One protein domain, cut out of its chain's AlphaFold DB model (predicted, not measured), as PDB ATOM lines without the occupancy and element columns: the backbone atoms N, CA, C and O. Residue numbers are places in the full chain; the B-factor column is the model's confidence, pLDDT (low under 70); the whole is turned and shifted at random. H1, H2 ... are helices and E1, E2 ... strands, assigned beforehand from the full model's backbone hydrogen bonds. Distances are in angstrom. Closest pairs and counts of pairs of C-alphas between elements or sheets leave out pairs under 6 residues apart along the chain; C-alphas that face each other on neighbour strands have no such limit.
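AT A GLANCE: This is residues 38 to 141 of the 153 residues of an uncharacterized protein of Blattella germanica (UniProt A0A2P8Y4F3). One strongly twisted sheet of seven antiparallel strands curls like part of a barrel, left open between its edge strands E2 and E3, and helix H2 packs slantwise on one face, over E6 and E7. The short helix H1 sits beside the strands, following E1. The printed part has 104 residues with named elements in the order E1 H1 E2 E3 E4 E5 E6 E7 H2; the sheet's order is E2 E1 E7 E6 E5 E4 E3. The class is mixed, and the whole is compact and rounded, with a radius of gyration of the C-alphas of 12.7 A and spans of 34 by 30 by 25 A.

IN THESE COORDINATES: E1, residues 43 to 50, begins at C-alpha 43 (39.234, 4.598, -36.899), bends by 67 degrees at residue 47 and measures 19.7 A. H1 is residues 51 to 56, E2 61 to 63, E3 67 to 70 and E4 75 to 78. E5, residues 86 to 93, measures 19.6 A; E6, 98 to 105, 21.3 A; E7, 112 to 117, 16.2 A. H2, residues 124 to 136, measures 18.1 A and ends at C-alpha 136 (27.652, 9.370, -57.494).

HOW THE PARTS SIT: E1 pairs with E2 over residues 43 to 45, N 62 and O 44 at 3.5 A, and with E7 over 45 to 49, N 45 and O 117 at 2.8 A. E3 to E7 form a meander, each strand the antiparallel neighbour of the one before: N 77 and O 69 are 2.9 A apart, N 76 and O 88 2.7 A, N 100 and O 92 2.7 A, N 103 and O 112 2.7 A. H2's height over the sheet is 8.4 A; its closest C-alphas to E6 are those of Ala 130 and Tyr 98, 5.8 A. Every O i to N i+4 pair is within hydrogen-bond range in H2, but 1 of 2 in H1.

THE WHOLE: The C-alphas of Ala 107 and Glu 125 are the two farthest apart, 34.6 A. The printed part has no cut and no long link. The model's pLDDT is under 70 at residues 57 to 85 and residue 106.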
ATOM      1  N   PRO A  38      37.739  16.898 -37.848       86.94
ATOM      2  CA  PRO A  38      37.499  16.302 -36.531       86.94
ATOM      3  C   PRO A  38      36.454  15.185 -36.515       86.94
ATOM      4  O   PRO A  38      36.664  14.181 -35.841       86.94
ATOM      5  N   LYS A  39      35.357  15.323 -37.270       88.25
ATOM      6  CA  LYS A  39      34.358  14.247 -37.378       88.25
ATOM      7  C   LYS A  39      34.893  13.033 -38.120       88.25
ATOM      8  O   LYS A  39      34.560  11.909 -37.770       88.25
ATOM      9  N   PHE A  40      35.727  13.235 -39.133       87.50
ATOM     10  CA  PHE A  40      36.282  12.151 -39.941       87.50
ATOM     11  C   PHE A  40      37.485  11.446 -39.292       87.50
ATOM     12  O   PHE A  40      37.679  10.247 -39.494       87.50
ATOM     13  N   ALA A  41      38.297  12.180 -38.530       77.75
ATOM     14  CA  ALA A  41      39.570  11.748 -37.963       77.75
ATOM     15  C   ALA A  41      39.364  10.770 -36.799       77.75
ATOM     16  O   ALA A  41      39.278  11.162 -35.640       77.75
ATOM     17  N   VAL A  42      39.234   9.489 -37.131       78.00
ATOM     18  CA  VAL A  42      39.020   8.378 -36.194       78.00
ATOM     19  C   VAL A  42      39.321   7.055 -36.917       78.00
ATOM     20  O   VAL A  42      39.825   7.068 -38.041       78.00
ATOM     21  N   ASN A  43      39.048   5.913 -36.286       83.19
ATOM     22  CA  ASN A  43      39.234   4.598 -36.899       83.19
ATOM     23  C   ASN A  43      38.245   4.366 -38.051       83.19
ATOM     24  O   ASN A  43      37.079   4.766 -37.968       83.19
ATOM     25  N   TRP A  44      38.734   3.709 -39.101       87.50
ATOM     26  CA  TRP A  44      37.948   3.242 -40.237       87.50
ATOM     27  C   TRP A  44      38.417   1.841 -40.648       87.50
ATOM     28  O   TRP A  44      39.610   1.525 -40.599       87.50
ATOM     29  N   THR A  45      37.475   1.016 -41.084       87.81
ATOM     30  CA  THR A  45      37.721  -0.330 -41.612       87.81
ATOM     31  C   THR A  45      37.573  -0.294 -43.125       87.81
ATOM     32  O   THR A  45      36.585   0.248 -43.619       87.81
ATOM     33  N   PHE A  46      38.524  -0.836 -43.891       89.56
ATOM     34  CA  PHE A  46      38.342  -0.918 -45.341       89.56
ATOM     35  C   PHE A  46      37.345  -2.024 -45.657       89.56
ATOM     36  O   PHE A  46      37.544  -3.162 -45.260       89.56
ATOM     37  N   GLY A  47      36.277  -1.692 -46.377       91.81
ATOM     38  CA  GLY A  47      35.374  -2.709 -46.918       91.81
ATOM     39  C   GLY A  47      35.586  -2.941 -48.407       91.81
ATOM     40  O   GLY A  47      35.360  -4.045 -48.887       91.81
ATOM     41  N   TYR A  48      36.052  -1.924 -49.141       94.06
ATOM     42  CA  TYR A  48      36.429  -2.062 -50.544       94.06
ATOM     43  C   TYR A  48      37.722  -1.317 -50.846       94.06
ATOM     44  O   TYR A  48      37.926  -0.192 -50.381       94.06
ATOM     45  N   LEU A  49      38.557  -1.918 -51.688       90.69
ATOM     46  CA  LEU A  49      39.839  -1.365 -52.112       90.69
ATOM     47  C   LEU A  49      40.022  -1.571 -53.618       90.69
ATOM     48  O   LEU A  49      39.497  -2.541 -54.168       90.69
ATOM     49  N   SER A  50      40.741  -0.681 -54.312       90.12
ATOM     50  CA  SER A  50      41.048  -0.899 -55.730       90.12
ATOM     51  C   SER A  50      41.756  -2.238 -55.907       90.12
ATOM     52  O   SER A  50      42.636  -2.571 -55.122       90.12
ATOM     53  N   LYS A  51      41.385  -3.004 -56.938       89.75
ATOM     54  CA  LYS A  51      41.905  -4.366 -57.162       89.75
ATOM     55  C   LYS A  51      43.435  -4.419 -57.141       89.75
ATOM     56  O   LYS A  51      44.014  -5.273 -56.491       89.75
ATOM     57  N   GLN A  52      44.090  -3.440 -57.770       84.12
ATOM     58  CA  GLN A  52      45.554  -3.353 -57.764       84.12
ATOM     59  C   GLN A  52      46.132  -3.068 -56.373       84.12
ATOM     60  O   GLN A  52      47.177  -3.604 -56.027       84.12
ATOM     61  N   ALA A  53      45.469  -2.227 -55.576       82.12
ATOM     62  CA  ALA A  53      45.894  -1.974 -54.204       82.12
ATOM     63  C   ALA A  53      45.671  -3.218 -53.338       82.12
ATOM     64  O   ALA A  53      46.544  -3.598 -52.574       82.12
ATOM     65  N   ALA A  54      44.536  -3.887 -53.481       80.62
ATOM     66  CA  ALA A  54      44.212  -5.081 -52.722       80.62
ATOM     67  C   ALA A  54      45.255  -6.207 -52.833       80.62
ATOM     68  O   ALA A  54      45.508  -6.881 -51.838       80.62
ATOM     69  N   ASP A  55      45.901  -6.353 -53.991       76.75
ATOM     70  CA  ASP A  55      47.021  -7.286 -54.179       76.75
ATOM     71  C   ASP A  55      48.309  -6.835 -53.452       76.75
ATOM     72  O   ASP A  55      49.128  -7.661 -53.049       76.75
ATOM     73  N   ASP A  56      48.489  -5.523 -53.267       72.00
ATOM     74  CA  ASP A  56      49.671  -4.901 -52.656       72.00
ATOM     75  C   ASP A  56      49.560  -4.734 -51.122       72.00
ATOM     76  O   ASP A  56      50.585  -4.622 -50.441       72.00
ATOM     77  N   PHE A  57      48.346  -4.666 -50.563       69.38
ATOM     78  CA  PHE A  57      48.107  -4.446 -49.132       69.38
ATOM     79  C   PHE A  57      47.914  -5.771 -48.380       69.38
ATOM     80  O   PHE A  57      46.985  -6.528 -48.637       69.38
ATOM     81  N   THR A  58      48.757  -6.020 -47.372       64.31
ATOM     82  CA  THR A  58      48.652  -7.202 -46.497       64.31
ATOM     83  C   THR A  58      47.665  -7.028 -45.340       64.31
ATOM     84  O   THR A  58      47.268  -8.020 -44.738       64.31
ATOM     85  N   ASN A  59      47.267  -5.788 -45.027       62.62
ATOM     86  CA  ASN A  59      46.333  -5.438 -43.955       62.62
ATOM     87  C   ASN A  59      45.299  -4.421 -44.462       62.62
ATOM     88  O   ASN A  59      45.664  -3.410 -45.058       62.62
ATOM     89  N   TRP A  60      44.022  -4.667 -44.164       65.69
ATOM     90  CA  TRP A  60      42.871  -3.886 -44.649       65.69
ATOM     91  C   TRP A  60      42.247  -2.986 -43.568       65.69
ATOM     92  O   TRP A  60      41.059  -2.674 -43.564       65.69
ATOM     93  N   LYS A  61      43.063  -2.544 -42.611       61.84
ATOM     94  CA  LYS A  61      42.647  -1.607 -41.559       61.84
ATOM     95  C   LYS A  61      43.503  -0.357 -41.637       61.84
ATOM     96  O   LYS A  61      44.708  -0.455 -41.852       61.84
ATOM     97  N   LEU A  62      42.888   0.807 -41.423       61.12
ATOM     98  CA  LEU A  62      43.601   2.076 -41.389       61.12
ATOM     99  C   LEU A  62      43.257   2.863 -40.134       61.12
ATOM    100  O   LEU A  62      42.111   3.240 -39.890       61.12
ATOM    101  N   GLN A  63      44.293   3.174 -39.362       54.47
ATOM    102  CA  GLN A  63      44.197   4.170 -38.308       54.47
ATOM    103  C   GLN A  63      44.710   5.501 -38.838       54.47
ATOM    104  O   GLN A  63      45.890   5.669 -39.149       54.47
ATOM    105  N   TYR A  64      43.817   6.478 -38.925       58.59
ATOM    106  CA  TYR A  64      44.192   7.835 -39.282       58.59
ATOM    107  C   TYR A  64      44.793   8.559 -38.071       58.59
ATOM    108  O   TYR A  64      44.104   9.278 -37.356       58.59
ATOM    109  N   GLY A  65      46.086   8.338 -37.824       41.78
ATOM    110  CA  GLY A  65      46.802   8.924 -36.683       41.78
ATOM    111  C   GLY A  65      47.587  10.203 -36.993       41.78
ATOM    112  O   GLY A  65      47.786  11.028 -36.106       41.78
ATOM    113  N   THR A  66      48.033  10.403 -38.237       49.12
ATOM    114  CA  THR A  66      48.943  11.509 -38.591       49.12
ATOM    115  C   THR A  66      48.707  11.991 -40.021       49.12
ATOM    116  O   THR A  66      49.319  11.509 -40.975       49.12
ATOM    117  N   PHE A  67      47.805  12.959 -40.187       55.00
ATOM    118  CA  PHE A  67      47.748  13.746 -41.418       55.00
ATOM    119  C   PHE A  67      48.647  14.970 -41.274       55.00
ATOM    120  O   PHE A  67      48.484  15.746 -40.334       55.00
ATOM    121  N   ASP A  68      49.538  15.190 -42.239       45.94
ATOM    122  CA  ASP A  68      50.391  16.387 -42.257       45.94
ATOM    123  C   ASP A  68      49.587  17.654 -42.588       45.94
ATOM    124  O   ASP A  68      49.979  18.773 -42.242       45.94
ATOM    125  N   ARG A  69      48.461  17.503 -43.303       55.72
ATOM    126  CA  ARG A  69      47.574  18.608 -43.687       55.72
ATOM    127  C   ARG A  69      46.194  18.091 -44.096       55.72
ATOM    128  O   ARG A  69      46.107  17.211 -44.949       55.72
ATOM    129  N   ALA A  70      45.141  18.702 -43.559       58.28
ATOM    130  CA  ALA A  70      43.769  18.550 -44.035       58.28
ATOM    131  C   ALA A  70      43.244  19.891 -44.564       58.28
ATOM    132  O   ALA A  70      43.492  20.939 -43.964       58.28
ATOM    133  N   THR A  71      42.533  19.876 -45.689       62.97
ATOM    134  CA  THR A  71      41.855  21.059 -46.233       62.97
ATOM    135  C   THR A  71      40.346  20.970 -46.010       62.97
ATOM    136  O   THR A  71      39.774  19.886 -45.911       62.97
ATOM    137  N   LYS A  72      39.663  22.123 -46.020       61.06
ATOM    138  CA  LYS A  72      38.187  22.189 -46.002       61.06
ATOM    139  C   LYS A  72      37.523  21.565 -47.238       61.06
ATOM    140  O   LYS A  72      36.314  21.375 -47.247       61.06
ATOM    141  N   SER A  73      38.305  21.280 -48.279       59.78
ATOM    142  CA  SER A  73      37.868  20.593 -49.496       59.78
ATOM    143  C   SER A  73      38.067  19.077 -49.430       59.78
ATOM    144  O   SER A  73      38.054  18.434 -50.472       59.78
ATOM    145  N   GLY A  74      38.331  18.505 -48.250       55.03
ATOM    146  CA  GLY A  74      38.495  17.059 -48.081       55.03
ATOM    147  C   GLY A  74      39.801  16.494 -48.643       55.03
ATOM    148  O   GLY A  74      39.939  15.278 -48.726       55.03
ATOM    149  N   GLN A  75      40.767  17.337 -49.027       65.19
ATOM    150  CA  GLN A  75      42.097  16.870 -49.423       65.19
ATOM    151  C   GLN A  75      42.973  16.676 -48.188       65.19
ATOM    152  O   GLN A  75      43.095  17.555 -47.332       65.19
ATOM    153  N   LEU A  76      43.612  15.517 -48.136       59.44
ATOM    154  CA  LEU A  76      44.406  15.019 -47.033       59.44
ATOM    155  C   LEU A  76      45.796  14.623 -47.546       59.44
ATOM    156  O   LEU A  76      45.942  13.846 -48.492       59.44
ATOM    157  N   GLY A  77      46.839  15.163 -46.919       55.06
ATOM    158  CA  GLY A  77      48.196  14.641 -47.065       55.06
ATOM    159  C   GLY A  77      48.401  13.496 -46.081       55.06
ATOM    160  O   GLY A  77      48.426  13.748 -44.875       55.06
ATOM    161  N   ILE A  78      48.531  12.262 -46.577       59.50
ATOM    162  CA  ILE A  78      48.802  11.089 -45.734       59.50
ATOM    163  C   ILE A  78      50.293  10.769 -45.794       59.50
ATOM    164  O   ILE A  78      50.834  10.480 -46.866       59.50
ATOM    165  N   CYS A  79      50.931  10.785 -44.625       47.47
ATOM    166  CA  CYS A  79      52.290  10.309 -44.401       47.47
ATOM    167  C   CYS A  79      52.224   9.168 -43.387       47.47
ATOM    168  O   CYS A  79      52.283   9.391 -42.183       47.47
ATOM    169  N   THR A  80      52.069   7.939 -43.875       49.72
ATOM    170  CA  THR A  80      52.199   6.743 -43.036       49.72
ATOM    171  C   THR A  80      53.117   5.740 -43.727       49.72
ATOM    172  O   THR A  80      53.360   5.831 -44.931       49.72
ATOM    173  N   THR A  81      53.661   4.803 -42.959       45.22
ATOM    174  CA  THR A  81      54.456   3.685 -43.483       45.22
ATOM    175  C   THR A  81      53.588   2.596 -44.112       45.22
ATOM    176  O   THR A  81      54.077   1.869 -44.970       45.22
ATOM    177  N   GLU A  82      52.317   2.497 -43.711       50.75
ATOM    178  CA  GLU A  82      51.362   1.481 -44.180       50.75
ATOM    179  C   GLU A  82      50.646   1.934 -45.457       50.75
ATOM    180  O   GLU A  82      50.654   1.238 -46.468       50.75
ATOM    181  N   VAL A  83      50.114   3.157 -45.460       55.81
ATOM    182  CA  VAL A  83      49.567   3.816 -46.647       55.81
ATOM    183  C   VAL A  83      50.684   4.629 -47.281       55.81
ATOM    184  O   VAL A  83      51.027   5.708 -46.789       55.81
ATOM    185  N   LYS A  84      51.254   4.088 -48.369       64.06
ATOM    186  CA  LYS A  84      52.280   4.740 -49.201       64.06
ATOM    187  C   LYS A  84      51.967   6.240 -49.322       64.06
ATOM    188  O   LYS A  84      50.866   6.622 -49.736       64.06
ATOM    189  N   SER A  85      52.927   7.081 -48.926       66.69
ATOM    190  CA  SER A  85      52.721   8.528 -48.801       66.69
ATOM    191  C   SER A  85      52.179   9.144 -50.093       66.69
ATOM    192  O   SER A  85      52.619   8.822 -51.202       66.69
ATOM    193  N   GLY A  86      51.182  10.018 -49.966       73.75
ATOM    194  CA  GLY A  86      50.400  10.451 -51.119       73.75
ATOM    195  C   GLY A  86      49.381  11.534 -50.822       73.75
ATOM    196  O   GLY A  86      49.180  11.944 -49.678       73.75
ATOM    197  N   LYS A  87      48.731  11.994 -51.891       79.12
ATOM    198  CA  LYS A  87      47.547  12.848 -51.787       79.12
ATOM    199  C   LYS A  87      46.318  11.956 -51.766       79.12
ATOM    200  O   LYS A  87      46.172  11.117 -52.649       79.12
ATOM    201  N   TYR A  88      45.450  12.162 -50.790       84.50
ATOM    202  CA  TYR A  88      44.184  11.455 -50.670       84.50
ATOM    203  C   TYR A  88      43.064  12.477 -50.586       84.50
ATOM    204  O   TYR A  88      43.195  13.495 -49.917       84.50
ATOM    205  N   THR A  89      41.966  12.220 -51.272       88.69
ATOM    206  CA  THR A  89      40.798  13.089 -51.284       88.69
ATOM    207  C   THR A  89      39.613  12.299 -50.767       88.69
ATOM    208  O   THR A  89      39.271  11.261 -51.331       88.69
ATOM    209  N   ILE A  90      38.974  12.798 -49.713       92.06
ATOM    210  CA  ILE A  90      37.670  12.306 -49.271       92.06
ATOM    211  C   ILE A  90      36.638  12.884 -50.225       92.06
ATOM    212  O   ILE A  90      36.375  14.083 -50.190       92.06
ATOM    213  N   VAL A  91      36.098  12.057 -51.115       93.94
ATOM    214  CA  VAL A  91      35.144  12.506 -52.142       93.94
ATOM    215  C   VAL A  91      33.700  12.447 -51.650       93.94
ATOM    216  O   VAL A  91      32.856  13.189 -52.144       93.94
ATOM    217  N   SER A  92      33.416  11.600 -50.658       95.75
ATOM    218  CA  SER A  92      32.120  11.536 -49.983       95.75
ATOM    219  C   SER A  92      32.249  10.839 -48.630       95.75
ATOM    220  O   SER A  92      33.009   9.887 -48.498       95.75
ATOM    221  N   THR A  93      31.523  11.305 -47.627       96.75
ATOM    222  CA  THR A  93      31.392  10.714 -46.300       96.75
ATOM    223  C   THR A  93      30.176  11.322 -45.610       96.75
ATOM    224  O   THR A  93      29.916  12.523 -45.722       96.75
ATOM    225  N   ASP A  94      29.451  10.503 -44.865       96.38
ATOM    226  CA  ASP A  94      28.434  10.958 -43.916       96.38
ATOM    227  C   ASP A  94      28.983  11.086 -42.487       96.38
ATOM    228  O   ASP A  94      28.238  11.423 -41.574       96.38
ATOM    229  N   TYR A  95      30.288  10.858 -42.305       94.25
ATOM    230  CA  TYR A  95      31.026  10.810 -41.039       94.25
ATOM    231  C   TYR A  95      30.681   9.651 -40.101       94.25
ATOM    232  O   TYR A  95      31.560   9.246 -39.336       94.25
ATOM    233  N   ASP A  96      29.466   9.118 -40.167       95.56
ATOM    234  CA  ASP A  96      28.923   8.177 -39.185       95.56
ATOM    235  C   ASP A  96      28.901   6.726 -39.677       95.56
ATOM    236  O   ASP A  96      28.989   5.815 -38.861       95.56
ATOM    237  N   CYS A  97      28.833   6.489 -40.986       95.62
ATOM    238  CA  CYS A  97      28.763   5.144 -41.555       95.62
ATOM    239  C   CYS A  97      29.905   4.894 -42.540       95.62
ATOM    240  O   CYS A  97      30.620   3.900 -42.388       95.62
ATOM    241  N   TYR A  98      30.142   5.790 -43.505       96.88
ATOM    242  CA  TYR A  98      31.076   5.522 -44.602       96.88
ATOM    243  C   TYR A  98      32.010   6.688 -44.940       96.88
ATOM    244  O   TYR A  98      31.729   7.865 -44.703       96.88
ATOM    245  N   GLY A  99      33.127   6.351 -45.578       95.50
ATOM    246  CA  GLY A  99      34.012   7.274 -46.270       95.50
ATOM    247  C   GLY A  99      34.416   6.704 -47.626       95.50
ATOM    248  O   GLY A  99      34.751   5.530 -47.745       95.50
ATOM    249  N   VAL A 100      34.400   7.541 -48.657       95.94
ATOM    250  CA  VAL A 100      34.927   7.232 -49.985       95.94
ATOM    251  C   VAL A 100      36.172   8.069 -50.209       95.94
ATOM    252  O   VAL A 100      36.128   9.303 -50.160       95.94
ATOM    253  N   VAL A 101      37.281   7.389 -50.472       92.06
ATOM    254  CA  VAL A 101      38.600   8.002 -50.604       92.06
ATOM    255  C   VAL A 101      39.192   7.674 -51.960       92.06
ATOM    256  O   VAL A 101      39.173   6.533 -52.414       92.06
ATOM    257  N   VAL A 102      39.762   8.695 -52.588       90.88
ATOM    258  CA  VAL A 102      40.558   8.562 -53.803       90.88
ATOM    259  C   VAL A 102      41.971   9.016 -53.487       90.88
ATOM    260  O   VAL A 102      42.207  10.166 -53.127       90.88
ATOM    261  N   GLY A 103      42.909   8.090 -53.578       86.38
ATOM    262  CA  GLY A 103      44.313   8.272 -53.277       86.38
ATOM    263  C   GLY A 103      45.190   8.243 -54.515       86.38
ATOM    264  O   GLY A 103      44.932   7.525 -55.479       86.38
ATOM    265  N   CYS A 104      46.279   8.990 -54.443       80.62
ATOM    266  CA  CYS A 104      47.408   8.880 -55.345       80.62
ATOM    267  C   CYS A 104      48.681   8.822 -54.501       80.62
ATOM    268  O   CYS A 104      49.229   9.847 -54.069       80.62
ATOM    269  N   ALA A 105      49.101   7.597 -54.197       75.25
ATOM    270  CA  ALA A 105      50.342   7.354 -53.488       75.25
ATOM    271  C   ALA A 105      51.522   7.554 -54.437       75.25
ATOM    272  O   ALA A 105      51.534   7.001 -55.527       75.25
ATOM    273  N   LYS A 106      52.559   8.282 -54.013       69.38
ATOM    274  CA  LYS A 106      53.741   8.546 -54.855       69.38
ATOM    275  C   LYS A 106      54.463   7.273 -55.298       69.38
ATOM    276  O   LYS A 106      55.103   7.265 -56.341       69.38
ATOM    277  N   ALA A 107      54.403   6.230 -54.474       70.44
ATOM    278  CA  ALA A 107      55.028   4.942 -54.747       70.44
ATOM    279  C   ALA A 107      54.135   3.994 -55.571       70.44
ATOM    280  O   ALA A 107      54.535   2.857 -55.807       70.44
ATOM    281  N   LEU A 108      52.936   4.432 -55.969       74.06
ATOM    282  CA  LEU A 108      52.018   3.685 -56.822       74.06
ATOM    283  C   LEU A 108      51.848   4.429 -58.147       74.06
ATOM    284  O   LEU A 108      51.745   5.650 -58.184       74.06
ATOM    285  N   ASN A 109      51.813   3.683 -59.245       78.44
ATOM    286  CA  ASN A 109      51.535   4.194 -60.591       78.44
ATOM    287  C   ASN A 109      50.054   4.018 -60.983       78.44
ATOM    288  O   ASN A 109      49.713   4.035 -62.166       78.44
ATOM    289  N   TYR A 110      49.188   3.818 -59.990       80.69
ATOM    290  CA  TYR A 110      47.755   3.605 -60.140       80.69
ATOM    291  C   TYR A 110      46.987   4.321 -59.010       80.69
ATOM    292  O   TYR A 110      47.546   4.551 -57.930       80.69
ATOM    293  N   PRO A 111      45.714   4.694 -59.230       86.12
ATOM    294  CA  PRO A 111      44.887   5.303 -58.195       86.12
ATOM    295  C   PRO A 111      44.494   4.288 -57.111       86.12
ATOM    296  O   PRO A 111      44.110   3.151 -57.392       86.12
ATOM    297  N   VAL A 112      44.528   4.725 -55.853       87.25
ATOM    298  CA  VAL A 112      44.014   3.955 -54.714       87.25
ATOM    299  C   VAL A 112      42.560   4.349 -54.501       87.25
ATOM    300  O   VAL A 112      42.276   5.509 -54.220       87.25
ATOM    301  N   LEU A 113      41.631   3.414 -54.655       91.75
ATOM    302  CA  LEU A 113      40.200   3.668 -54.458       91.75
ATOM    303  C   LEU A 113      39.772   2.936 -53.200       91.75
ATOM    304  O   LEU A 113      40.049   1.749 -53.086       91.75
ATOM    305  N   ILE A 114      39.138   3.629 -52.260       92.06
ATOM    306  CA  ILE A 114      38.785   3.049 -50.962       92.06
ATOM    307  C   ILE A 114      37.334   3.384 -50.650       92.06
ATOM    308  O   ILE A 114      36.927   4.545 -50.739       92.06
ATOM    309  N   ILE A 115      36.578   2.372 -50.234       95.19
ATOM    310  CA  ILE A 115      35.363   2.555 -49.448       95.19
ATOM    311  C   ILE A 115      35.642   1.970 -48.076       95.19
ATOM    312  O   ILE A 115      36.029   0.808 -47.939       95.19
ATOM    313  N   GLN A 116      35.449   2.794 -47.064       93.62
ATOM    314  CA  GLN A 116      35.712   2.443 -45.684       93.62
ATOM    315  C   GLN A 116      34.498   2.732 -44.818       93.62
ATOM    316  O   GLN A 116      33.701   3.617 -45.129       93.62
ATOM    317  N   PHE A 117      34.393   1.990 -43.729       94.19
ATOM    318  CA  PHE A 117      33.243   1.968 -42.843       94.19
ATOM    319  C   PHE A 117      33.661   2.256 -41.407       94.19
ATOM    320  O   PHE A 117      34.808   2.006 -41.023       94.19
ATOM    321  N   ARG A 118      32.747   2.823 -40.619       91.12
ATOM    322  CA  ARG A 118      32.962   2.997 -39.177       91.12
ATOM    323  C   ARG A 118      32.983   1.674 -38.446       91.12
ATOM    324  O   ARG A 118      33.882   1.432 -37.641       91.12
ATOM    325  N   ASP A 119      32.014   0.837 -38.773       91.81
ATOM    326  CA  ASP A 119      31.869  -0.471 -38.170       91.81
ATOM    327  C   ASP A 119      32.774  -1.486 -38.864       91.81
ATOM    328  O   ASP A 119      33.048  -1.405 -40.062       91.81
ATOM    329  N   GLU A 120      33.250  -2.460 -38.091       88.69
ATOM    330  CA  GLU A 120      34.002  -3.603 -38.623       88.69
ATOM    331  C   GLU A 120      33.118  -4.517 -39.481       88.69
ATOM    332  O   GLU A 120      33.613  -5.169 -40.390       88.69
ATOM    333  N   PHE A 121      31.810  -4.525 -39.217       93.44
ATOM    334  CA  PHE A 121      30.805  -5.263 -39.978       93.44
ATOM    335  C   PHE A 121      29.627  -4.321 -40.267       93.44
ATOM    336  O   PHE A 121      28.652  -4.330 -39.510       93.44
ATOM    337  N   PRO A 122      29.731  -3.455 -41.291       94.38
ATOM    338  CA  PRO A 122      28.671  -2.505 -41.619       94.38
ATOM    339  C   PRO A 122      27.388  -3.239 -42.023       94.38
ATOM    340  O   PRO A 122      27.435  -4.291 -42.665       94.38
ATOM    341  N   ASP A 123      26.235  -2.671 -41.675       96.25
ATOM    342  CA  ASP A 123      24.951  -3.203 -42.124       96.25
ATOM    343  C   ASP A 123      24.720  -2.989 -43.636       96.25
ATOM    344  O   ASP A 123      25.408  -2.214 -44.313       96.25
ATOM    345  N   GLU A 124      23.732  -3.699 -44.187       95.56
ATOM    346  CA  GLU A 124      23.415  -3.658 -45.619       95.56
ATOM    347  C   GLU A 124      23.035  -2.252 -46.111       95.56
ATOM    348  O   GLU A 124      23.323  -1.897 -47.260       95.56
ATOM    349  N   GLU A 125      22.399  -1.435 -45.266       96.56
ATOM    350  CA  GLU A 125      21.987  -0.074 -45.618       96.56
ATOM    351  C   GLU A 125      23.202   0.851 -45.735       96.56
ATOM    352  O   GLU A 125      23.319   1.597 -46.715       96.56
ATOM    353  N   CYS A 126      24.143   0.747 -44.798       96.94
ATOM    354  CA  CYS A 126      25.402   1.473 -44.803       96.94
ATOM    355  C   CYS A 126      26.251   1.091 -46.027       96.94
ATOM    356  O   CYS A 126      26.707   1.967 -46.772       96.94
ATOM    357  N   VAL A 127      26.371  -0.209 -46.329       97.06
ATOM    358  CA  VAL A 127      27.068  -0.694 -47.534       97.06
ATOM    359  C   VAL A 127      26.410  -0.157 -48.805       97.06
ATOM    360  O   VAL A 127      27.091   0.391 -49.677       97.06
ATOM    361  N   LYS A 128      25.083  -0.259 -48.924       96.94
ATOM    362  CA  LYS A 128      24.340   0.242 -50.089       96.94
ATOM    363  C   LYS A 128      24.510   1.752 -50.269       96.94
ATOM    364  O   LYS A 128      24.712   2.216 -51.394       96.94
ATOM    365  N   THR A 129      24.450   2.515 -49.181       97.56
ATOM    366  CA  THR A 129      24.631   3.972 -49.193       97.56
ATOM    367  C   THR A 129      26.036   4.344 -49.655       97.56
ATOM    368  O   THR A 129      26.183   5.165 -50.563       97.56
ATOM    369  N   ALA A 130      27.060   3.664 -49.139       97.50
ATOM    370  CA  ALA A 130      28.444   3.869 -49.547       97.50
ATOM    371  C   ALA A 130      28.677   3.539 -51.034       97.50
ATOM    372  O   ALA A 130      29.303   4.326 -51.750       97.50
ATOM    373  N   LYS A 131      28.118   2.423 -51.537       97.25
ATOM    374  CA  LYS A 131      28.171   2.057 -52.968       97.25
ATOM    375  C   LYS A 131      27.529   3.139 -53.848       97.25
ATOM    376  O   LYS A 131      28.109   3.549 -54.853       97.25
ATOM    377  N   ASN A 132      26.366   3.659 -53.450       97.31
ATOM    378  CA  ASN A 132      25.691   4.736 -54.177       97.31
ATOM    379  C   ASN A 132      26.497   6.042 -54.168       97.31
ATOM    380  O   ASN A 132      26.581   6.718 -55.196       97.31
ATOM    381  N   ALA A 133      27.110   6.391 -53.035       97.06
ATOM    382  CA  ALA A 133      27.963   7.569 -52.913       97.06
ATOM    383  C   ALA A 133      29.217   7.465 -53.795       97.06
ATOM    384  O   ALA A 133      29.580   8.423 -54.480       97.06
ATOM    385  N   TYR A 134      29.830   6.283 -53.843       96.19
ATOM    386  CA  TYR A 134      30.966   5.977 -54.709       96.19
ATOM    387  C   TYR A 134      30.624   6.176 -56.195       96.19
ATOM    388  O   TYR A 134      31.328   6.893 -56.910       96.19
ATOM    389  N   ILE A 135      29.494   5.622 -56.649       96.06
ATOM    390  CA  ILE A 135      29.006   5.791 -58.028       96.06
ATOM    391  C   ILE A 135      28.655   7.259 -58.310       96.06
ATOM    392  O   ILE A 135      29.017   7.789 -59.360       96.06
ATOM    393  N   SER A 136      28.010   7.948 -57.364       95.25
ATOM    394  CA  SER A 136      27.652   9.370 -57.494       95.25
ATOM    395  C   SER A 136      28.880  10.284 -57.596       95.25
ATOM    396  O   SER A 136      28.813  11.329 -58.238       95.25
ATOM    397  N   ALA A 137      30.025   9.874 -57.041       92.62
ATOM    398  CA  ALA A 137      31.314  10.544 -57.234       92.62
ATOM    399  C   ALA A 137      31.949  10.275 -58.622       92.62
ATOM    400  O   ALA A 137      33.070  10.719 -58.912       92.62
ATOM    401  N   GLY A 138      31.257   9.539 -59.499       94.31
ATOM    402  CA  GLY A 138      31.719   9.171 -60.836       94.31
ATOM    403  C   GLY A 138      32.890   8.191 -60.799       94.31
ATOM    404  O   GLY A 138      33.853   8.370 -61.550       94.31
ATOM    405  N   LEU A 139      32.865   7.240 -59.866       93.31
ATOM    406  CA  LEU A 139      33.839   6.155 -59.759       93.31
ATOM    407  C   LEU A 139      33.213   4.840 -60.247       93.31
ATOM    408  O   LEU A 139      32.008   4.632 -60.109       93.31
ATOM    409  N   ASN A 140      34.028   3.949 -60.821       93.31
ATOM    410  CA  ASN A 140      33.562   2.658 -61.331       93.31
ATOM    411  C   ASN A 140      33.747   1.561 -60.272       93.31
ATOM    412  O   ASN A 140      34.867   1.316 -59.817       93.31
ATOM    413  N   PHE A 141      32.649   0.923 -59.862       92.62
ATOM    414  CA  PHE A 141      32.669  -0.112 -58.829       92.62
ATOM    415  C   PHE A 141      33.417  -1.379 -59.278       92.62
ATOM    416  O   PHE A 141      33.999  -2.073 -58.454       92.62
TER     417      PHE A 141